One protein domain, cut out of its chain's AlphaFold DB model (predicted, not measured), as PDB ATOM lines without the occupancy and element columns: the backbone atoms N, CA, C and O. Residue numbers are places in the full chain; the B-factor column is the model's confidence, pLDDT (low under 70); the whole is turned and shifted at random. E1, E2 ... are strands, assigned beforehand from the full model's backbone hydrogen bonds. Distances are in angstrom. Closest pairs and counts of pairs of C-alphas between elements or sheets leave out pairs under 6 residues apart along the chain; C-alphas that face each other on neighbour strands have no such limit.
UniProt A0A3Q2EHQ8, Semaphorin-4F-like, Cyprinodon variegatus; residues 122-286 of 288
ATOM      1  N   GLY A 122     181.920 184.065 222.600       85.94
ATOM      2  CA  GLY A 122     182.763 183.305 223.533       85.94
ATOM      3  C   GLY A 122     182.023 182.244 224.364       85.94
ATOM      4  O   GLY A 122     182.657 181.533 225.136       85.94
ATOM      5  N   LYS A 123     180.698 182.118 224.218       90.31
ATOM      6  CA  LYS A 123     179.875 181.065 224.840       90.31
ATOM      7  C   LYS A 123     179.551 179.946 223.855       90.31
ATOM      8  O   LYS A 123     179.516 178.784 224.238       90.31
ATOM      9  N   CYS A 124     179.319 180.304 222.597       91.12
ATOM     10  CA  CYS A 124     179.051 179.383 221.503       91.12
ATOM     11  C   CYS A 124     179.799 179.839 220.241       91.12
ATOM     12  O   CYS A 124     180.030 181.043 220.071       91.12
ATOM     13  N   PRO A 125     180.179 178.904 219.355       93.00
ATOM     14  CA  PRO A 125     180.783 179.254 218.078       93.00
ATOM     15  C   PRO A 125     179.782 179.975 217.167       93.00
ATOM     16  O   PRO A 125     178.568 179.812 217.294       93.00
ATOM     17  N   PHE A 126     180.303 180.765 216.227       91.00
ATOM     18  CA  PHE A 126     179.492 181.402 215.183       91.00
ATOM     19  C   PHE A 126     179.113 180.416 214.075       91.00
ATOM     20  O   PHE A 126     178.017 180.493 213.527       91.00
ATOM     21  N   GLU A 127     180.022 179.495 213.761       91.19
ATOM     22  CA  GLU A 127     179.850 178.501 212.710       91.19
ATOM     23  C   GLU A 127     179.423 177.155 213.330       91.19
ATOM     24  O   GLU A 127     180.148 176.632 214.181       91.19
ATOM     25  N   PRO A 128     178.294 176.546 212.914       90.06
ATOM     26  CA  PRO A 128     177.787 175.306 213.517       90.06
ATOM     27  C   PRO A 128     178.720 174.093 213.407       90.06
ATOM     28  O   PRO A 128     178.575 173.146 214.176       90.06
ATOM     29  N   SER A 129     179.649 174.094 212.446       90.44
ATOM     30  CA  SER A 129     180.633 173.016 212.274       90.44
ATOM     31  C   SER A 129     181.816 173.107 213.246       90.44
ATOM     32  O   SER A 129     182.554 172.131 213.408       90.44
ATOM     33  N   GLN A 130     182.007 174.252 213.910       92.88
ATOM     34  CA  GLN A 130     183.103 174.435 214.853       92.88
ATOM     35  C   GLN A 130     182.854 173.661 216.141       92.88
ATOM     36  O   GLN A 130     181.778 173.702 216.736       92.88
ATOM     37  N   ARG A 131     183.901 172.977 216.596       94.56
ATOM     38  CA  ARG A 131     183.890 172.228 217.845       94.56
ATOM     39  C   ARG A 131     183.882 173.170 219.049       94.56
ATOM     40  O   ARG A 131     184.576 174.185 219.064       94.56
ATOM     41  N   TYR A 132     183.114 172.803 220.066       95.94
ATOM     42  CA  TYR A 132     183.000 173.547 221.312       95.94
ATOM     43  C   TYR A 132     182.658 172.598 222.459       95.94
ATOM     44  O   TYR A 132     182.174 171.488 222.244       95.94
ATOM     45  N   THR A 133     182.884 173.047 223.686       97.31
ATOM     46  CA  THR A 133     182.384 172.378 224.888       97.31
ATOM     47  C   THR A 133     182.075 173.410 225.966       97.31
ATOM     48  O   THR A 133     182.626 174.516 225.960       97.31
ATOM     49  N   ALA A 134     181.175 173.064 226.880       96.50
ATOM     50  CA  ALA A 134     180.804 173.913 227.993       96.50
ATOM     51  C   ALA A 134     180.413 173.081 229.215       96.50
ATOM     52  O   ALA A 134     179.826 172.007 229.083       96.50
ATOM     53  N   VAL A 135     180.686 173.628 230.395       96.44
ATOM     54  CA  VAL A 135     180.297 173.054 231.681       96.44
ATOM     55  C   VAL A 135     179.835 174.163 232.621       96.44
ATOM     56  O   VAL A 135     180.377 175.272 232.622       96.44
ATOM     57  N   MET A 136     178.799 173.867 233.402       94.62
ATOM     58  CA  MET A 136     178.297 174.741 234.458       94.62
ATOM     59  C   MET A 136     178.850 174.272 235.805       94.62
ATOM     60  O   MET A 136     178.771 173.086 236.115       94.62
ATOM     61  N   ALA A 137     179.355 175.204 236.607       93.38
ATOM     62  CA  ALA A 137     179.743 174.972 237.997       93.38
ATOM     63  C   ALA A 137     179.228 176.140 238.846       93.38
ATOM     64  O   ALA A 137     179.546 177.289 238.553       93.38
ATOM     65  N   ASP A 138     178.379 175.865 239.838       89.56
ATOM     66  CA  ASP A 138     177.784 176.865 240.744       89.56
ATOM     67  C   ASP A 138     177.166 178.087 240.035       89.56
ATOM     68  O   ASP A 138     177.349 179.237 240.429       89.56
ATOM     69  N   GLY A 139     176.452 177.852 238.929       89.75
ATOM     70  CA  GLY A 139     175.832 178.921 238.133       89.75
ATOM     71  C   GLY A 139     176.806 179.710 237.245       89.75
ATOM     72  O   GLY A 139     176.394 180.622 236.525       89.75
ATOM     73  N   ILE A 140     178.086 179.347 237.243       93.31
ATOM     74  CA  ILE A 140     179.113 179.922 236.381       93.31
ATOM     75  C   ILE A 140     179.298 179.025 235.153       93.31
ATOM     76  O   ILE A 140     179.518 177.821 235.266       93.31
ATOM     77  N   LEU A 141     179.225 179.632 233.969       95.19
ATOM     78  CA  LEU A 141     179.455 178.976 232.691       95.19
ATOM     79  C   LEU A 141     180.943 179.028 232.351       95.19
ATOM     80  O   LEU A 141     181.524 180.112 232.258       95.19
ATOM     81  N   TYR A 142     181.529 177.870 232.091       97.81
ATOM     82  CA  TYR A 142     182.877 177.729 231.563       97.81
ATOM     83  C   TYR A 142     182.792 177.136 230.160       97.81
ATOM     84  O   TYR A 142     182.089 176.150 229.944       97.81
ATOM     85  N   THR A 143     183.477 177.742 229.195       97.88
ATOM     86  CA  THR A 143     183.395 177.355 227.781       97.88
ATOM     87  C   THR A 143     184.775 177.192 227.176       97.88
ATOM     88  O   THR A 143     185.728 177.867 227.570       97.88
ATOM     89  N   ALA A 144     184.859 176.324 226.176       98.00
ATOM     90  CA  ALA A 144     185.961 176.275 225.236       98.00
ATOM     91  C   ALA A 144     185.382 176.321 223.823       98.00
ATOM     92  O   ALA A 144     184.673 175.403 223.402       98.00
ATOM     93  N   ALA A 145     185.608 177.432 223.128       96.19
ATOM     94  CA  ALA A 145     185.013 177.704 221.824       96.19
ATOM     95  C   ALA A 145     185.843 178.727 221.040       96.19
ATOM     96  O   ALA A 145     186.779 179.346 221.557       96.19
ATOM     97  N   THR A 146     185.477 178.936 219.779       94.94
ATOM     98  CA  THR A 146     185.953 180.081 219.002       94.94
ATOM     99  C   THR A 146     185.347 181.380 219.545       94.94
ATOM    100  O   THR A 146     184.180 181.433 219.937       94.94
ATOM    101  N   SER A 147     186.144 182.448 219.600       91.12
ATOM    102  CA  SER A 147     185.734 183.729 220.196       91.12
ATOM    103  C   SER A 147     185.537 184.860 219.188       91.12
ATOM    104  O   SER A 147     185.044 185.936 219.549       91.12
ATOM    105  N   ASN A 148     185.860 184.628 217.914       91.75
ATOM    106  CA  ASN A 148     185.646 185.573 216.826       91.75
ATOM    107  C   ASN A 148     184.839 184.962 215.672       91.75
ATOM    108  O   ASN A 148     184.763 183.750 215.505       91.75
ATOM    109  N   PHE A 149     184.264 185.838 214.848       91.44
ATOM    110  CA  PHE A 149     183.451 185.444 213.696       91.44
ATOM    111  C   PHE A 149     184.233 184.617 212.664       91.44
ATOM    112  O   PHE A 149     183.695 183.687 212.082       91.44
ATOM    113  N   LEU A 150     185.519 184.929 212.468       93.50
ATOM    114  CA  LEU A 150     186.371 184.244 211.491       93.50
ATOM    115  C   LEU A 150     186.778 182.823 211.914       93.50
ATOM    116  O   LEU A 150     187.348 182.103 211.101       93.50
ATOM    117  N   GLY A 151     186.545 182.419 213.169       91.88
ATOM    118  CA  GLY A 151     186.959 181.101 213.654       91.88
ATOM    119  C   GLY A 151     188.464 180.930 213.849       91.88
ATOM    120  O   GLY A 151     188.958 179.808 213.858       91.88
ATOM    121  N   THR A 152     189.208 182.029 213.962       92.19
ATOM    122  CA  THR A 152     190.677 182.019 214.062       92.19
ATOM    123  C   THR A 152     191.187 182.268 215.478       92.19
ATOM    124  O   THR A 152     192.353 182.002 215.760       92.19
ATOM    125  N   SER A 153     190.325 182.758 216.371       94.56
ATOM    126  CA  SER A 153     190.623 182.952 217.790       94.56
ATOM    127  C   SER A 153     189.878 181.918 218.619       94.56
ATOM    128  O   SER A 153     188.671 181.740 218.455       94.56
ATOM    129  N   TYR A 154     190.596 181.279 219.536       95.62
ATOM    130  CA  TYR A 154     190.083 180.242 220.425       95.62
ATOM    131  C   TYR A 154     190.233 180.720 221.860       95.62
ATOM    132  O   TYR A 154     191.265 181.299 222.205       95.62
ATOM    133  N   ASP A 155     189.221 180.484 222.684       96.06
ATOM    134  CA  ASP A 155     189.264 180.828 224.097       96.06
ATOM    135  C   ASP A 155     188.734 179.669 224.943       96.06
ATOM    136  O   ASP A 155     187.650 179.144 224.686       96.06
ATOM    137  N   ILE A 156     189.483 179.319 225.991       98.12
ATOM    138  CA  ILE A 156     188.920 178.676 227.183       98.12
ATOM    139  C   ILE A 156     188.614 179.802 228.168       98.12
ATOM    140  O   ILE A 156     189.518 180.555 228.540       98.12
ATOM    141  N   SER A 157     187.356 179.963 228.574       97.06
ATOM    142  CA  SER A 157     186.919 181.143 229.326       97.06
ATOM    143  C   SER A 157     185.860 180.856 230.382       97.06
ATOM    144  O   SER A 157     185.051 179.940 230.249       97.06
ATOM    145  N   ARG A 158     185.840 181.697 231.420       96.00
ATOM    146  CA  ARG A 158     184.677 181.880 232.288       96.00
ATOM    147  C   ARG A 158     183.715 182.812 231.565       96.00
ATOM    148  O   ARG A 158     183.954 184.015 231.496       96.00
ATOM    149  N   ALA A 159     182.650 182.261 231.003       92.56
ATOM    150  CA  ALA A 159     181.780 182.940 230.054       92.56
ATOM    151  C   ALA A 159     180.539 183.607 230.679       92.56
ATOM    152  O   ALA A 159     179.690 184.127 229.951       92.56
ATOM    153  N   THR A 160     180.433 183.639 232.009       90.56
ATOM    154  CA  THR A 160     179.402 184.397 232.739       90.56
ATOM    155  C   THR A 160     179.755 185.885 232.831       90.56
ATOM    156  O   THR A 160     180.921 186.252 232.963       90.56
ATOM    157  N   GLY A 161     178.738 186.752 232.788       86.56
ATOM    158  CA  GLY A 161     178.898 188.196 232.992       86.56
ATOM    159  C   GLY A 161     179.389 188.973 231.756       86.56
ATOM    160  O   GLY A 161     179.395 188.431 230.638       86.56
ATOM    161  N   PRO A 162     179.762 190.258 231.938       87.00
ATOM    162  CA  PRO A 162     180.225 191.141 230.865       87.00
ATOM    163  C   PRO A 162     181.492 190.610 230.191       87.00
ATOM    164  O   PRO A 162     182.441 190.226 230.866       87.00
ATOM    165  N   GLU A 163     181.536 190.621 228.856       87.00
ATOM    166  CA  GLU A 163     182.640 190.045 228.069       87.00
ATOM    167  C   GLU A 163     184.020 190.579 228.481       87.00
ATOM    168  O   GLU A 163     184.986 189.825 228.564       87.00
ATOM    169  N   GLN A 164     184.104 191.874 228.777       86.75
ATOM    170  CA  GLN A 164     185.347 192.574 229.087       86.75
ATOM    171  C   GLN A 164     185.957 192.143 230.425       86.75
ATOM    172  O   GLN A 164     187.155 192.342 230.623       86.75
ATOM    173  N   GLU A 165     185.158 191.578 231.329       89.44
ATOM    174  CA  GLU A 165     185.552 191.181 232.688       89.44
ATOM    175  C   GLU A 165     185.840 189.679 232.807       89.44
ATOM    176  O   GLU A 165     186.311 189.208 233.844       89.44
ATOM    177  N   ARG A 166     185.589 188.917 231.739       93.50
ATOM    178  CA  ARG A 166     185.773 187.466 231.721       93.50
ATOM    179  C   ARG A 166     187.245 187.088 231.808       93.50
ATOM    180  O   ARG A 166     188.093 187.657 231.120       93.50
ATOM    181  N   VAL A 167     187.522 186.063 232.608       96.81
ATOM    182  CA  VAL A 167     188.826 185.396 232.636       96.81
ATOM    183  C   VAL A 167     188.884 184.419 231.472       96.81
ATOM    184  O   VAL A 167     187.955 183.634 231.268       96.81
ATOM    185  N   ARG A 168     189.957 184.486 230.684       96.69
ATOM    186  CA  ARG A 168     190.144 183.646 229.496       96.69
ATOM    187  C   ARG A 168     191.606 183.317 229.232       96.69
ATOM    188  O   ARG A 168     192.500 183.829 229.895       96.69
ATOM    189  N   THR A 169     191.863 182.462 228.260       97.31
ATOM    190  CA  THR A 169     193.215 182.171 227.781       97.31
ATOM    191  C   THR A 169     193.863 183.372 227.088       97.31
ATOM    192  O   THR A 169     193.182 184.258 226.572       97.31
ATOM    193  N   GLU A 170     195.195 183.415 227.082       95.62
ATOM    194  CA  GLU A 170     195.947 184.387 226.284       95.62
ATOM    195  C   GLU A 170     195.898 184.001 224.798       95.62
ATOM    196  O   GLU A 170     195.965 182.818 224.461       95.62
ATOM    197  N   GLN A 171     195.824 184.987 223.899       93.75
ATOM    198  CA  GLN A 171     195.824 184.756 222.449       93.75
ATOM    199  C   GLN A 171     197.252 184.468 221.961       93.75
ATOM    200  O   GLN A 171     197.912 185.295 221.335       93.75
ATOM    201  N   SER A 172     197.754 183.287 222.320       93.31
ATOM    202  CA  SER A 172     199.115 182.834 222.049       93.31
ATOM    203  C   SER A 172     199.137 181.340 221.745       93.31
ATOM    204  O   SER A 172     198.526 180.546 222.460       93.31
ATOM    205  N   ILE A 173     199.952 180.945 220.763       92.50
ATOM    206  CA  ILE A 173     200.184 179.536 220.402       92.50
ATOM    207  C   ILE A 173     200.738 178.692 221.559       92.50
ATOM    208  O   ILE A 173     200.636 177.471 221.542       92.50
ATOM    209  N   ASN A 174     201.334 179.324 222.576       92.38
ATOM    210  CA  ASN A 174     201.826 178.613 223.758       92.38
ATOM    211  C   ASN A 174     200.671 178.086 224.626       92.38
ATOM    212  O   ASN A 174     200.837 177.104 225.345       92.38
ATOM    213  N   TRP A 175     199.507 178.732 224.553       95.69
ATOM    214  CA  TRP A 175     198.315 178.351 225.299       95.69
ATOM    215  C   TRP A 175     197.460 177.389 224.486       95.69
ATOM    216  O   TRP A 175     197.229 176.261 224.925       95.69
ATOM    217  N   LEU A 176     197.055 177.813 223.288       96.06
ATOM    218  CA  LEU A 176     196.196 177.061 222.379       96.06
ATOM    219  C   LEU A 176     196.692 177.236 220.942       96.06
ATOM    220  O   LEU A 176     196.873 178.367 220.487       96.06
ATOM    221  N   HIS A 177     196.876 176.134 220.216       95.31
ATOM    222  CA  HIS A 177     197.325 176.169 218.823       95.31
ATOM    223  C   HIS A 177     196.418 175.323 217.923       95.31
ATOM    224  O   HIS A 177     196.570 174.108 217.834       95.31
ATOM    225  N   TYR A 178     195.456 175.984 217.270       95.31
ATOM    226  CA  TYR A 178     194.398 175.344 216.475       95.31
ATOM    227  C   TYR A 178     193.708 174.171 217.210       95.31
ATOM    228  O   TYR A 178     193.747 173.039 216.728       95.31
ATOM    229  N   PRO A 179     193.125 174.407 218.403       97.00
ATOM    230  CA  PRO A 179     192.471 173.355 219.166       97.00
ATOM    231  C   PRO A 179     191.139 172.923 218.534       97.00
ATOM    232  O   PRO A 179     190.319 173.738 218.117       97.00
ATOM    233  N   GLU A 180     190.887 171.622 218.570       97.12
ATOM    234  CA  GLU A 180     189.608 170.969 218.315       97.12
ATOM    235  C   GLU A 180     189.044 170.519 219.666       97.12
ATOM    236  O   GLU A 180     189.461 169.499 220.223       97.12
ATOM    237  N   PHE A 181     188.146 171.325 220.238       98.06
ATOM    238  CA  PHE A 181     187.559 171.059 221.552       98.06
ATOM    239  C   PHE A 181     186.667 169.811 221.545       98.06
ATOM    240  O   PHE A 181     185.939 169.562 220.589       98.06
ATOM    241  N   VAL A 182     186.716 169.025 222.620       98.19
ATOM    242  CA  VAL A 182     185.988 167.752 222.714       98.19
ATOM    243  C   VAL A 182     185.002 167.776 223.872       98.19
ATOM    244  O   VAL A 182     183.800 167.667 223.660       98.19
ATOM    245  N   SER A 183     185.494 167.941 225.099       97.81
ATOM    246  CA  SER A 183     184.672 167.793 226.301       97.81
ATOM    247  C   SER A 183     185.206 168.644 227.448       97.81
ATOM    248  O   SER A 183     186.354 169.102 227.424       97.81
ATOM    249  N   SER A 184     184.374 168.866 228.456       98.19
ATOM    250  CA  SER A 184     184.738 169.563 229.682       98.19
ATOM    251  C   SER A 184     184.065 168.915 230.884       98.19
ATOM    252  O   SER A 184     183.004 168.307 230.764       98.19
ATOM    253  N   ALA A 185     184.711 169.009 232.043       97.44
ATOM    254  CA  ALA A 185     184.242 168.373 233.267       97.44
ATOM    255  C   ALA A 185     184.512 169.255 234.486       97.44
ATOM    256  O   ALA A 185     185.580 169.858 234.606       97.44
ATOM    257  N   TYR A 186     183.545 169.294 235.400       96.31
ATOM    258  CA  TYR A 186     183.659 169.956 236.694       96.31
ATOM    259  C   TYR A 186     183.901 168.914 237.782       96.31
ATOM    260  O   TYR A 186     183.076 168.018 237.966       96.31
ATOM    261  N   ILE A 187     185.038 169.026 238.473       94.69
ATOM    262  CA  ILE A 187     185.442 168.105 239.535       94.69
ATOM    263  C   ILE A 187     185.568 168.868 240.854       94.69
ATOM    264  O   ILE A 187     186.528 169.618 241.073       94.69
ATOM    265  N   GLU A 188     184.596 168.626 241.725       92.44
ATOM    266  CA  GLU A 188     184.552 169.098 243.109       92.44
ATOM    267  C   GLU A 188     185.561 168.330 243.961       92.44
ATOM    268  O   GLU A 188     185.661 167.108 243.847       92.44
ATOM    269  N   GLN A 189     186.325 169.025 244.800       89.88
ATOM    270  CA  GLN A 189     187.226 168.382 245.762       89.88
ATOM    271  C   GLN A 189     186.480 167.946 247.030       89.88
ATOM    272  O   GLN A 189     185.361 168.382 247.288       89.88
ATOM    273  N   THR A 190     187.106 167.094 247.850       86.38
ATOM    274  CA  THR A 190     186.518 166.688 249.133       86.38
ATOM    275  C   THR A 190     186.319 167.895 250.056       86.38
ATOM    276  O   THR A 190     187.256 168.689 250.192       86.38
ATOM    277  N   PRO A 191     185.171 168.014 250.753       82.75
ATOM    278  CA  PRO A 191     184.905 169.132 251.663       82.75
ATOM    279  C   PRO A 191     185.972 169.306 252.750       82.75
ATOM    280  O   PRO A 191     186.337 170.430 253.079       82.75
ATOM    281  N   ASP A 192     186.524 168.196 253.251       82.69
ATOM    282  CA  ASP A 192     187.544 168.198 254.306       82.69
ATOM    283  C   ASP A 192     188.843 168.893 253.873       82.69
ATOM    284  O   ASP A 192     189.496 169.561 254.674       82.69
ATOM    285  N   SER A 193     189.222 168.752 252.598       82.00
ATOM    286  CA  SER A 193     190.429 169.367 252.038       82.00
ATOM    287  C   SER A 193     190.162 170.697 251.334       82.00
ATOM    288  O   SER A 193     191.111 171.417 251.044       82.00
ATOM    289  N   ASN A 194     188.903 171.004 251.010       86.25
ATOM    290  CA  ASN A 194     188.496 172.181 250.242       86.25
ATOM    291  C   ASN A 194     187.265 172.864 250.871       86.25
ATOM    292  O   ASN A 194     186.198 172.913 250.255       86.25
ATOM    293  N   PRO A 195     187.387 173.406 252.096       79.44
ATOM    294  CA  PRO A 195     186.246 173.941 252.838       79.44
ATOM    295  C   PRO A 195     185.599 175.162 252.169       79.44
ATOM    296  O   PRO A 195     184.426 175.438 252.405       79.44
ATOM    297  N   THR A 196     186.345 175.905 251.343       81.19
ATOM    298  CA  THR A 196     185.841 177.085 250.624       81.19
ATOM    299  C   THR A 196     185.374 176.779 249.200       81.19
ATOM    300  O   THR A 196     184.763 177.640 248.570       81.19
ATOM    301  N   GLY A 197     185.627 175.574 248.672       82.56
ATOM    302  CA  GLY A 197     185.329 175.240 247.275       82.56
ATOM    303  C   GLY A 197     186.325 175.831 246.264       82.56
ATOM    304  O   GLY A 197     186.168 175.652 245.057       82.56
ATOM    305  N   ASP A 198     187.368 176.530 246.717       84.00
ATOM    306  CA  ASP A 198     188.277 177.259 245.829       84.00
ATOM    307  C   ASP A 198     189.195 176.344 245.013       84.00
ATOM    308  O   ASP A 198     189.601 176.718 243.906       84.00
ATOM    309  N   ASP A 199     189.473 175.139 245.517       87.62
ATOM    310  CA  ASP A 199     190.327 174.147 244.858       87.62
ATOM    311  C   ASP A 199     189.583 173.249 243.862       87.62
ATOM    312  O   ASP A 199     190.186 172.321 243.298       87.62
ATOM    313  N   ASP A 200     188.298 173.505 243.612       94.31
ATOM    314  CA  ASP A 200     187.555 172.789 242.583       94.31
ATOM    315  C   ASP A 200     188.140 173.087 241.204       94.31
ATOM    316  O   ASP A 200     188.629 174.188 240.919       94.31
ATOM    317  N   LYS A 201     188.116 172.087 240.325       95.75
ATOM    318  CA  LYS A 201     188.837 172.144 239.051       95.75
ATOM    319  C   LYS A 201     187.883 171.966 237.887       95.75
ATOM    320  O   LYS A 201     187.013 171.095 237.898       95.75
ATOM    321  N   ILE A 202     188.112 172.767 236.856       98.06
ATOM    322  CA  ILE A 202     187.471 172.615 235.558       98.06
ATOM    323  C   ILE A 202     188.499 172.027 234.604       98.06
ATOM    324  O   ILE A 202     189.589 172.583 234.434       98.06
ATOM    325  N   TYR A 203     188.146 170.904 233.997       98.50
ATOM    326  CA  TYR A 203     188.958 170.215 233.008       98.50
ATOM    327  C   TYR A 203     188.402 170.458 231.610       98.50
ATOM    328  O   TYR A 203     187.189 170.441 231.412       98.50
ATOM    329  N   PHE A 204     189.298 170.647 230.646       98.75
ATOM    330  CA  PHE A 204     188.977 170.770 229.228       98.75
ATOM    331  C   PHE A 204     189.822 169.800 228.422       98.75
ATOM    332  O   PHE A 204     191.036 169.720 228.608       98.75
ATOM    333  N   PHE A 205     189.177 169.108 227.498       98.81
ATOM    334  CA  PHE A 205     189.775 168.083 226.663       98.81
ATOM    335  C   PHE A 205     189.681 168.505 225.203       98.81
ATOM    336  O   PHE A 205     188.618 168.930 224.741       98.81
ATOM    337  N   PHE A 206     190.793 168.420 224.482       98.62
ATOM    338  CA  PHE A 206     190.870 168.840 223.085       98.62
ATOM    339  C   PHE A 206     192.058 168.203 222.377       98.62
ATOM    340  O   PHE A 206     192.984 167.716 223.019       98.62
ATOM    341  N   THR A 207     192.053 168.248 221.052       98.06
ATOM    342  CA  THR A 207     193.222 167.918 220.224       98.06
ATOM    343  C   THR A 207     193.791 169.212 219.654       98.06
ATOM    344  O   THR A 207     193.027 170.032 219.169       98.06
ATOM    345  N   GLU A 208     195.099 169.445 219.713       96.62
ATOM    346  CA  GLU A 208     195.724 170.651 219.136       96.62
ATOM    347  C   GLU A 208     196.936 170.298 218.272       96.62
ATOM    348  O   GLU A 208     197.447 169.179 218.322       96.62
ATOM    349  N   MET A 209     197.431 171.272 217.510       94.06
ATOM    350  CA  MET A 209     198.683 171.142 216.766       94.06
ATOM    351  C   MET A 209     199.861 171.324 217.729       94.06
ATOM    352  O   MET A 209     200.097 172.429 218.229       94.06
ATOM    353  N   ALA A 210     200.598 170.249 218.006       86.31
ATOM    354  CA  ALA A 210     201.699 170.290 218.959       86.31
ATOM    355  C   ALA A 210     202.831 171.193 218.467       86.31
ATOM    356  O   ALA A 210     203.268 171.108 217.323       86.31
ATOM    357  N   LYS A 211     203.319 172.057 219.359       81.50
ATOM    358  CA  LYS A 211     204.454 172.943 219.080       81.50
ATOM    359  C   LYS A 211     205.785 172.207 219.256       81.50
ATOM    360  O   LYS A 211     206.779 172.574 218.643       81.50
ATOM    361  N   GLU A 212     205.805 171.217 220.143       82.50
ATOM    362  CA  GLU A 212     206.986 170.438 220.518       82.50
ATOM    363  C   GLU A 212     207.316 169.284 219.560       82.50
ATOM    364  O   GLU A 212     208.378 168.681 219.687       82.50
ATOM    365  N   HIS A 213     206.415 168.967 218.630       79.25
ATOM    366  CA  HIS A 213     206.599 167.928 217.619       79.25
ATOM    367  C   HIS A 213     206.776 168.544 216.229       79.25
ATOM    368  O   HIS A 213     206.635 169.756 216.051       79.25
ATOM    369  N   ASP A 214     207.081 167.697 215.244       74.25
ATOM    370  CA  ASP A 214     207.188 168.101 213.847       74.25
ATOM    371  C   ASP A 214     205.929 168.830 213.363       74.25
ATOM    372  O   ASP A 214     204.813 168.617 213.861       74.25
ATOM    373  N   LEU A 215     206.123 169.668 212.341       67.50
ATOM    374  CA  LEU A 215     205.048 170.379 211.662       67.50
ATOM    375  C   LEU A 215     203.935 169.372 211.310       67.50
ATOM    376  O   LEU A 215     204.196 168.358 210.669       67.50
ATOM    377  N   TYR A 216     202.706 169.661 211.747       80.88
ATOM    378  CA  TYR A 216     201.467 168.899 211.495       80.88
ATOM    379  C   TYR A 216     201.109 167.723 212.421       80.88
ATOM    380  O   TYR A 216     200.088 167.068 212.189       80.88
ATOM    381  N   THR A 217     201.858 167.481 213.501       89.81
ATOM    382  CA  THR A 217     201.456 166.456 214.482       89.81
ATOM    383  C   THR A 217     200.349 166.976 215.402       89.81
ATOM    384  O   THR A 217     200.560 167.913 216.180       89.81
ATOM    385  N   LYS A 218     199.172 166.342 215.356       94.75
ATOM    386  CA  LYS A 218     198.107 166.582 216.336       94.75
ATOM    387  C   LYS A 218     198.374 165.814 217.628       94.75
ATOM    388  O   LYS A 218     198.822 164.667 217.587       94.75
ATOM    389  N   VAL A 219     198.088 166.440 218.768       95.94
ATOM    390  CA  VAL A 219     198.251 165.848 220.101       95.94
ATOM    391  C   VAL A 219     197.003 166.098 220.946       95.94
ATOM    392  O   VAL A 219     196.561 167.248 221.045       95.94
ATOM    393  N   PRO A 220     196.451 165.060 221.600       98.00
ATOM    394  CA  PRO A 220     195.342 165.233 222.511       98.00
ATOM    395  C   PRO A 220     195.857 165.762 223.852       98.00
ATOM    396  O   PRO A 220     196.904 165.357 224.365       98.00
ATOM    397  N   ARG A 221     195.116 166.703 224.422       98.00
ATOM    398  CA  ARG A 221     195.476 167.445 225.623       98.00
ATOM    399  C   ARG A 221     194.338 167.443 226.619       98.00
ATOM    400  O   ARG A 221     193.161 167.477 226.260       98.00
ATOM    401  N   VAL A 222     194.739 167.510 227.878       98.62
ATOM    402  CA  VAL A 222     193.885 167.937 228.973       98.62
ATOM    403  C   VAL A 222     194.443 169.233 229.546       98.62
ATOM    404  O   VAL A 222     195.651 169.379 229.752       98.62
ATOM    405  N   VAL A 223     193.555 170.183 229.796       98.31
ATOM    406  CA  VAL A 223     193.836 171.404 230.546       98.31
ATOM    407  C   VAL A 223     193.037 171.384 231.830       98.31
ATOM    408  O   VAL A 223     191.891 170.942 231.829       98.31
ATOM    409  N   ARG A 224     193.620 171.919 232.903       97.38
ATOM    410  CA  ARG A 224     192.898 172.264 234.128       97.38
ATOM    411  C   ARG A 224     193.013 173.752 234.443       97.38
ATOM    412  O   ARG A 224     194.054 174.353 234.177       97.38
ATOM    413  N   VAL A 225     191.967 174.296 235.057       97.94
ATOM    414  CA  VAL A 225     191.938 175.605 235.731       97.94
ATOM    415  C   VAL A 225     191.218 175.462 237.074       97.94
ATOM    416  O   VAL A 225     190.374 174.573 237.226       97.94
ATOM    417  N   CYS A 226     191.537 176.306 238.051       96.00
ATOM    418  CA  CYS A 226     190.788 176.371 239.307       96.00
ATOM    419  C   CYS A 226     189.507 177.193 239.119       96.00
ATOM    420  O   CYS A 226     189.515 178.229 238.448       96.00
ATOM    421  N   LYS A 227     188.409 176.752 239.739       95.44
ATOM    422  CA  LYS A 227     187.098 177.417 239.679       95.44
ATOM    423  C   LYS A 227     187.180 178.874 240.147       95.44
ATOM    424  O   LYS A 227     186.619 179.759 239.495       95.44
ATOM    425  N   SER A 228     187.921 179.100 241.232       94.19
ATOM    426  CA  SER A 228     188.111 180.379 241.930       94.19
ATOM    427  C   SER A 228     189.059 181.364 241.234       94.19
ATOM    428  O   SER A 228     189.200 182.500 241.679       94.19
ATOM    429  N   ASP A 229     189.708 180.979 240.130       95.44
ATOM    430  CA  ASP A 229     190.700 181.825 239.466       95.44
ATOM    431  C   ASP A 229     190.052 183.082 238.855       95.44
ATOM    432  O   ASP A 229     189.167 183.027 237.994       95.44
ATOM    433  N   VAL A 230     190.490 184.252 239.319       93.94
ATOM    434  CA  VAL A 230     190.015 185.573 238.867       93.94
ATOM    435  C   VAL A 230     191.028 186.296 237.974       93.94
ATOM    436  O   VAL A 230     190.773 187.409 237.509       93.94
ATOM    437  N   GLY A 231     192.151 185.645 237.685       95.88
ATOM    438  CA  GLY A 231     193.288 186.215 236.989       95.88
ATOM    439  C   GLY A 231     194.211 187.047 237.875       95.88
ATOM    440  O   GLY A 231     193.993 187.224 239.072       95.88
ATOM    441  N   GLY A 232     195.296 187.539 237.280       95.88
ATOM    442  CA  GLY A 232     196.336 188.256 238.011       95.88
ATOM    443  C   GLY A 232     196.062 189.754 238.167       95.88
ATOM    444  O   GLY A 232     195.344 190.375 237.387       95.88
ATOM    445  N   MET A 233     196.677 190.362 239.186       92.75
ATOM    446  CA  MET A 233     196.487 191.784 239.506       92.75
ATOM    447  C   MET A 233     197.252 192.729 238.559       92.75
ATOM    448  O   MET A 233     196.747 193.790 238.202       92.75
ATOM    449  N   LYS A 234     198.478 192.368 238.159       93.69
ATOM    450  CA  LYS A 234     199.355 193.191 237.295       93.69
ATOM    451  C   LYS A 234     199.652 192.496 235.968       93.69
ATOM    452  O   LYS A 234     199.364 193.036 234.909       93.69
ATOM    453  N   THR A 235     200.188 191.282 236.041       93.25
ATOM    454  CA  THR A 235     200.369 190.378 234.895       93.25
ATOM    455  C   THR A 235     199.176 189.429 234.822       93.25
ATOM    456  O   THR A 235     198.564 189.170 235.854       93.25
ATOM    457  N   LEU A 236     198.844 188.909 233.633       94.56
ATOM    458  CA  LEU A 236     197.704 187.999 233.430       94.56
ATOM    459  C   LEU A 236     196.365 188.590 233.909       94.56
ATOM    460  O   LEU A 236     195.494 187.878 234.407       94.56
ATOM    461  N   GLN A 237     196.179 189.903 233.751       96.50
ATOM    462  CA  GLN A 237     194.908 190.549 234.067       96.50
ATOM    463  C   GLN A 237     193.788 189.940 233.231       96.50
ATOM    464  O   GLN A 237     193.829 189.966 231.997       96.50
ATOM    465  N   ARG A 238     192.780 189.385 233.918       95.38
ATOM    466  CA  ARG A 238     191.655 188.676 233.285       95.38
ATOM    467  C   ARG A 238     192.130 187.519 232.393       95.38
ATOM    468  O   ARG A 238     191.538 187.227 231.348       95.38
ATOM    469  N   ARG A 239     193.235 186.886 232.782       97.69
ATOM    470  CA  ARG A 239     193.755 185.654 232.191       97.69
ATOM    471  C   ARG A 239     193.920 184.604 233.262       97.69
ATOM    472  O   ARG A 239     194.226 184.958 234.393       97.69
ATOM    473  N   TRP A 240     193.734 183.339 232.908       97.75
ATOM    474  CA  TRP A 240     193.930 182.248 233.858       97.75
ATOM    475  C   TRP A 240     195.339 182.299 234.461       97.75
ATOM    476  O   TRP A 240     196.332 182.398 233.747       97.75
ATOM    477  N   THR A 241     195.440 182.216 235.777       97.12
ATOM    478  CA  THR A 241     196.714 182.044 236.491       97.12
ATOM    479  C   THR A 241     196.977 180.579 236.833       97.12
ATOM    480  O   THR A 241     198.111 180.195 237.101       97.12
ATOM    481  N   THR A 242     195.936 179.749 236.752       97.06
ATOM    482  CA  THR A 242     195.934 178.324 237.109       97.06
ATOM    483  C   THR A 242     195.844 177.391 235.899       97.06
ATOM    484  O   THR A 242     195.677 176.182 236.064       97.06
ATOM    485  N   PHE A 243     195.971 177.934 234.683       98.06
ATOM    486  CA  PHE A 243     195.978 177.156 233.445       98.06
ATOM    487  C   PHE A 243     197.205 176.251 233.386       98.06
ATOM    488  O   PHE A 243     198.341 176.718 233.292       98.06
ATOM    489  N   LEU A 244     196.965 174.944 233.387       97.81
ATOM    490  CA  LEU A 244     197.995 173.931 233.188       97.81
ATOM    491  C   LEU A 244     197.525 172.930 232.144       97.81
ATOM    492  O   LEU A 244     196.394 172.454 232.208       97.81
ATOM    493  N   LYS A 245     198.412 172.610 231.200       97.25
ATOM    494  CA  LYS A 245     198.155 171.739 230.050       97.25
ATOM    495  C   LYS A 245     199.078 170.526 230.090       97.25
ATOM    496  O   LYS A 245     200.273 170.680 230.326       97.25
ATOM    497  N   ALA A 246     198.534 169.347 229.811       97.25
ATOM    498  CA  ALA A 246     199.284 168.101 229.694       97.25
ATOM    499  C   ALA A 246     198.835 167.309 228.459       97.25
ATOM    500  O   ALA A 246     197.698 167.432 228.005       97.25
ATOM    501  N   GLN A 247     199.741 166.495 227.916       96.56
ATOM    502  CA  GLN A 247     199.431 165.544 226.853       96.56
ATOM    503  C   GLN A 247     198.707 164.318 227.408       96.56
ATOM    504  O   GLN A 247     199.082 163.787 228.451       96.56
ATOM    505  N   LEU A 248     197.707 163.849 226.667       97.56
ATOM    506  CA  LEU A 248     197.115 162.529 226.843       97.56
ATOM    507  C   LEU A 248     197.814 161.552 225.897       97.56
ATOM    508  O   LEU A 248     198.064 161.870 224.734       97.56
ATOM    509  N   VAL A 249     198.150 160.365 226.394       95.50
ATOM    510  CA  VAL A 249     198.813 159.325 225.600       95.50
ATOM    511  C   VAL A 249     197.894 158.116 225.533       95.50
ATOM    512  O   VAL A 249     197.586 157.511 226.556       95.50
ATOM    513  N   CYS A 250     197.473 157.776 224.318       96.50
ATOM    514  CA  CYS A 250     196.784 156.534 224.002       96.50
ATOM    515  C   CYS A 250     197.614 155.805 222.942       96.50
ATOM    516  O   CYS A 250     197.736 156.263 221.803       96.50
ATOM    517  N   GLU A 251     198.254 154.709 223.341       95.19
ATOM    518  CA  GLU A 251     199.111 153.918 222.464       95.19
ATOM    519  C   GLU A 251     198.969 152.429 222.770       95.19
ATOM    520  O   GLU A 251     198.870 152.024 223.932       95.19
ATOM    521  N   ASP A 252     198.996 151.621 221.716       94.94
ATOM    522  CA  ASP A 252     199.149 150.180 221.821       94.94
ATOM    523  C   ASP A 252     200.643 149.844 221.768       94.94
ATOM    524  O   ASP A 252     201.263 149.814 220.706       94.94
ATOM    525  N   LYS A 253     201.252 149.647 222.941       93.75
ATOM    526  CA  LYS A 253     202.711 149.472 223.065       93.75
ATOM    527  C   LYS A 253     203.283 148.318 222.222       93.75
ATOM    528  O   LYS A 253     204.350 148.523 221.650       93.75
ATOM    529  N   PRO A 254     202.641 147.136 222.127       95.06
ATOM    530  CA  PRO A 254     203.129 146.036 221.297       95.06
ATOM    531  C   PRO A 254     203.190 146.353 219.800       95.06
ATOM    532  O   PRO A 254     204.181 146.012 219.161       95.06
ATOM    533  N   SER A 255     202.160 146.993 219.233       93.31
ATOM    534  CA  SER A 255     202.166 147.373 217.810       93.31
ATOM    535  C   SER A 255     202.902 148.685 217.537       93.31
ATOM    536  O   SER A 255     203.265 148.963 216.396       93.31
ATOM    537  N   GLY A 256     203.110 149.507 218.569       90.12
ATOM    538  CA  GLY A 256     203.611 150.873 218.438       90.12
ATOM    539  C   GLY A 256     202.575 151.847 217.869       90.12
ATOM    540  O   GLY A 256     202.910 153.006 217.616       90.12
ATOM    541  N   GLN A 257     201.326 151.409 217.665       92.75
ATOM    542  CA  GLN A 257     200.271 152.253 217.120       92.75
ATOM    543  C   GLN A 257     199.877 153.334 218.127       92.75
ATOM    544  O   GLN A 257     199.587 153.057 219.293       92.75
ATOM    545  N   ARG A 258     199.817 154.582 217.656       92.50
ATOM    546  CA  ARG A 258     199.369 155.733 218.448       92.50
ATOM    547  C   ARG A 258     198.015 156.231 217.978       92.50
ATOM    548  O   ARG A 258     197.747 156.284 216.779       92.50
ATOM    549  N   TYR A 259     197.201 156.644 218.941       96.38
ATOM    550  CA  TYR A 259     195.888 157.234 218.719       96.38
ATOM    551  C   TYR A 259     195.914 158.665 219.250       96.38
ATOM    552  O   TYR A 259     195.773 158.923 220.446       96.38
ATOM    553  N   ASN A 260     196.199 159.603 218.353       95.31
ATOM    554  CA  ASN A 260     196.519 160.990 218.681       95.31
ATOM    555  C   ASN A 260     195.364 161.973 218.430       95.31
ATOM    556  O   ASN A 260     195.528 163.173 218.645       95.31
ATOM    557  N   ILE A 261     194.201 161.482 218.002       97.62
ATOM    558  CA  ILE A 261     192.999 162.292 217.811       97.62
ATOM    559  C   ILE A 261     191.982 161.917 218.880       97.62
ATOM    560  O   ILE A 261     191.436 160.817 218.870       97.62
ATOM    561  N   LEU A 262     191.717 162.830 219.810       98.50
ATOM    562  CA  LEU A 262     190.662 162.650 220.800       98.50
ATOM    563  C   LEU A 262     189.302 162.975 220.171       98.50
ATOM    564  O   LEU A 262     189.119 164.059 219.620       98.50
ATOM    565  N   THR A 263     188.359 162.039 220.271       97.69
ATOM    566  CA  THR A 263     187.030 162.140 219.646       97.69
ATOM    567  C   THR A 263     185.933 162.448 220.657       97.69
ATOM    568  O   THR A 263     185.060 163.263 220.363       97.69
ATOM    569  N   ASP A 264     185.988 161.818 221.834       97.56
ATOM    570  CA  ASP A 264     185.029 162.021 222.924       97.56
ATOM    571  C   ASP A 264     185.671 161.728 224.292       97.56
ATOM    572  O   ASP A 264     186.674 161.009 224.367       97.56
ATOM    573  N   VAL A 265     185.103 162.283 225.366       98.31
ATOM    574  CA  VAL A 265     185.480 161.981 226.754       98.31
ATOM    575  C   VAL A 265     184.238 161.873 227.627       98.31
ATOM    576  O   VAL A 265     183.512 162.852 227.815       98.31
ATOM    577  N   PHE A 266     184.077 160.713 228.258       96.62
ATOM    578  CA  PHE A 266     183.073 160.472 229.283       96.62
ATOM    579  C   PHE A 266     183.697 160.547 230.682       96.62
ATOM    580  O   PHE A 266     184.715 159.911 230.957       96.62
ATOM    581  N   THR A 267     183.081 161.320 231.578       95.31
ATOM    582  CA  THR A 267     183.530 161.457 232.972       95.31
ATOM    583  C   THR A 267     182.652 160.603 233.877       95.31
ATOM    584  O   THR A 267     181.462 160.879 234.024       95.31
ATOM    585  N   ALA A 268     183.239 159.591 234.510       93.25
ATOM    586  CA  ALA A 268     182.555 158.711 235.447       93.25
ATOM    587  C   ALA A 268     183.015 158.999 236.878       93.25
ATOM    588  O   ALA A 268     184.211 158.991 237.165       93.25
ATOM    589  N   ARG A 269     182.065 159.215 237.790       89.88
ATOM    590  CA  ARG A 269     182.322 159.257 239.237       89.88
ATOM    591  C   ARG A 269     181.834 157.947 239.841       89.88
ATOM    592  O   ARG A 269     180.633 157.686 239.807       89.88
ATOM    593  N   HIS A 270     182.748 157.125 240.352       88.88
ATOM    594  CA  HIS A 270     182.388 155.820 240.916       88.88
ATOM    595  C   HIS A 270     181.899 155.924 242.364       88.88
ATOM    596  O   HIS A 270     180.969 155.213 242.741       88.88
ATOM    597  N   SER A 271     182.474 156.841 243.143       88.50
ATOM    598  CA  SER A 271     182.118 157.073 244.543       88.50
ATOM    599  C   SER A 271     181.644 158.519 244.726       88.50
ATOM    600  O   SER A 271     182.424 159.453 244.521       88.50
ATOM    601  N   PRO A 272     180.371 158.749 245.099       84.12
ATOM    602  CA  PRO A 272     179.871 160.093 245.371       84.12
ATOM    603  C   PRO A 272     180.687 160.785 246.471       84.12
ATOM    604  O   PRO A 272     180.954 160.189 247.511       84.12
ATOM    605  N   GLY A 273     181.073 162.042 246.245       81.56
ATOM    606  CA  GLY A 273     181.845 162.838 247.208       81.56
ATOM    607  C   GLY A 273     183.348 162.545 247.251       81.56
ATOM    608  O   GLY A 273     184.070 163.276 247.922       81.56
ATOM    609  N   ASP A 274     183.837 161.540 246.517       87.19
ATOM    610  CA  ASP A 274     185.264 161.241 246.403       87.19
ATOM    611  C   ASP A 274     185.788 161.596 244.995       87.19
ATOM    612  O   ASP A 274     185.566 160.838 244.040       87.19
ATOM    613  N   PRO A 275     186.514 162.718 244.831       86.62
ATOM    614  CA  PRO A 275     187.089 163.116 243.552       86.62
ATOM    615  C   PRO A 275     188.112 162.116 243.022       86.62
ATOM    616  O   PRO A 275     188.251 162.003 241.803       86.62
ATOM    617  N   SER A 276     188.812 161.385 243.897       88.12
ATOM    618  CA  SER A 276     189.843 160.424 243.489       88.12
ATOM    619  C   SER A 276     189.257 159.223 242.748       88.12
ATOM    620  O   SER A 276     189.930 158.607 241.925       88.12
ATOM    621  N   SER A 277     187.965 158.958 242.954       91.81
ATOM    622  CA  SER A 277     187.208 157.952 242.214       91.81
ATOM    623  C   SER A 277     186.838 158.379 240.786       91.81
ATOM    624  O   SER A 277     186.275 157.580 240.036       91.81
ATOM    625  N   THR A 278     187.122 159.621 240.382       94.62
ATOM    626  CA  THR A 278     186.755 160.127 239.053       94.62
ATOM    627  C   THR A 278     187.660 159.547 237.973       94.62
ATOM    628  O   THR A 278     188.873 159.744 237.993       94.62
ATOM    629  N   HIS A 279     187.056 158.901 236.981       95.50
ATOM    630  CA  HIS A 279     187.741 158.377 235.805       95.50
ATOM    631  C   HIS A 279     187.286 159.110 234.543       95.50
ATOM    632  O   HIS A 279     186.097 159.364 234.338       95.50
ATOM    633  N   PHE A 280     188.247 159.421 233.674       97.19
ATOM    634  CA  PHE A 280     187.998 159.972 232.346       97.19
ATOM    635  C   PHE A 280     188.215 158.876 231.304       97.19
ATOM    636  O   PHE A 280     189.339 158.416 231.103       97.19
ATOM    637  N   TYR A 281     187.145 158.472 230.631       98.06
ATOM    638  CA  TYR A 281     187.193 157.524 229.524       98.06
ATOM    639  C   TYR A 281     187.261 158.309 228.217       98.06
ATOM    640  O   TYR A 281     186.278 158.927 227.818       98.06
ATOM    641  N   GLY A 282     188.429 158.319 227.576       97.94
ATOM    642  CA  GLY A 282     188.634 158.981 226.288       97.94
ATOM    643  C   GLY A 282     188.538 158.002 225.120       97.94
ATOM    644  O   GLY A 282     189.130 156.924 225.171       97.94
ATOM    645  N   LEU A 283     187.837 158.396 224.058       98.19
ATOM    646  CA  LEU A 283     187.834 157.693 222.777       98.19
ATOM    647  C   LEU A 283     188.845 158.350 221.837       98.19
ATOM    648  O   LEU A 283     188.732 159.540 221.535       98.19
ATOM    649  N   PHE A 284     189.806 157.566 221.352       98.12
ATOM    650  CA  PHE A 284     190.885 158.049 220.496       98.12
ATOM    651  C   PHE A 284     190.870 157.355 219.134       98.12
ATOM    652  O   PHE A 284     190.579 156.165 219.034       98.12
ATOM    653  N   THR A 285     191.234 158.095 218.090       96.75
ATOM    654  CA  THR A 285     191.457 157.573 216.739       96.75
ATOM    655  C   THR A 285     192.858 157.932 216.248       96.75
ATOM    656  O   THR A 285     193.545 158.792 216.810       96.75
ATOM    657  N   SER A 286     193.304 157.239 215.200       93.38
ATOM    658  CA  SER A 286     194.535 157.577 214.486       93.38
ATOM    659  C   SER A 286     194.291 158.783 213.574       93.38
ATOM    660  O   SER A 286     193.210 158.920 213.000       93.38
TER     661      SER A 286
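AT A GLANCE: This is residues 122 to 286 of the 288 residues of the protein "Semaphorin-4F-like" of Cyprinodon variegatus (UniProt A0A3Q2EHQ8). With little regular structure, three antiparallel sheets stack face to face in turn: the meander E4 E5 E6 E7, neighbours in chain order, has the meander E1 E2 E3 partly over one face and the hairpin E8 E9 partly over the other. Nine named strands hold 64 of 165 printed residues, with no named helix. The all-strand whole is compact: radius of gyration of the C-alphas 16.3 A, spans 47 by 43 by 31 A.

IN THESE COORDINATES: E1, residues 133 to 137, begins at C-alpha (182.384, 172.378, 224.888); E2 is 140 to 146, E3 154 to 158, E4 180 to 187, E5 201 to 209, E6 218 to 226, 26.0 A long, E7 244 to 247, E8 261 to 269 and E9 278 to 285, ending at (191.457, 157.573, 216.739).

HOW THE PARTS SIT: Between E4 and E5, N 205 and O 183 are within hydrogen-bond range, 2.8 A. The closest C-alphas of E1 and E4, Thr 133 and Ser 183, are 5.3 A apart.

THE WHOLE: The printed part has no cut; four links are long. Residue 215 alone has pLDDT under 70.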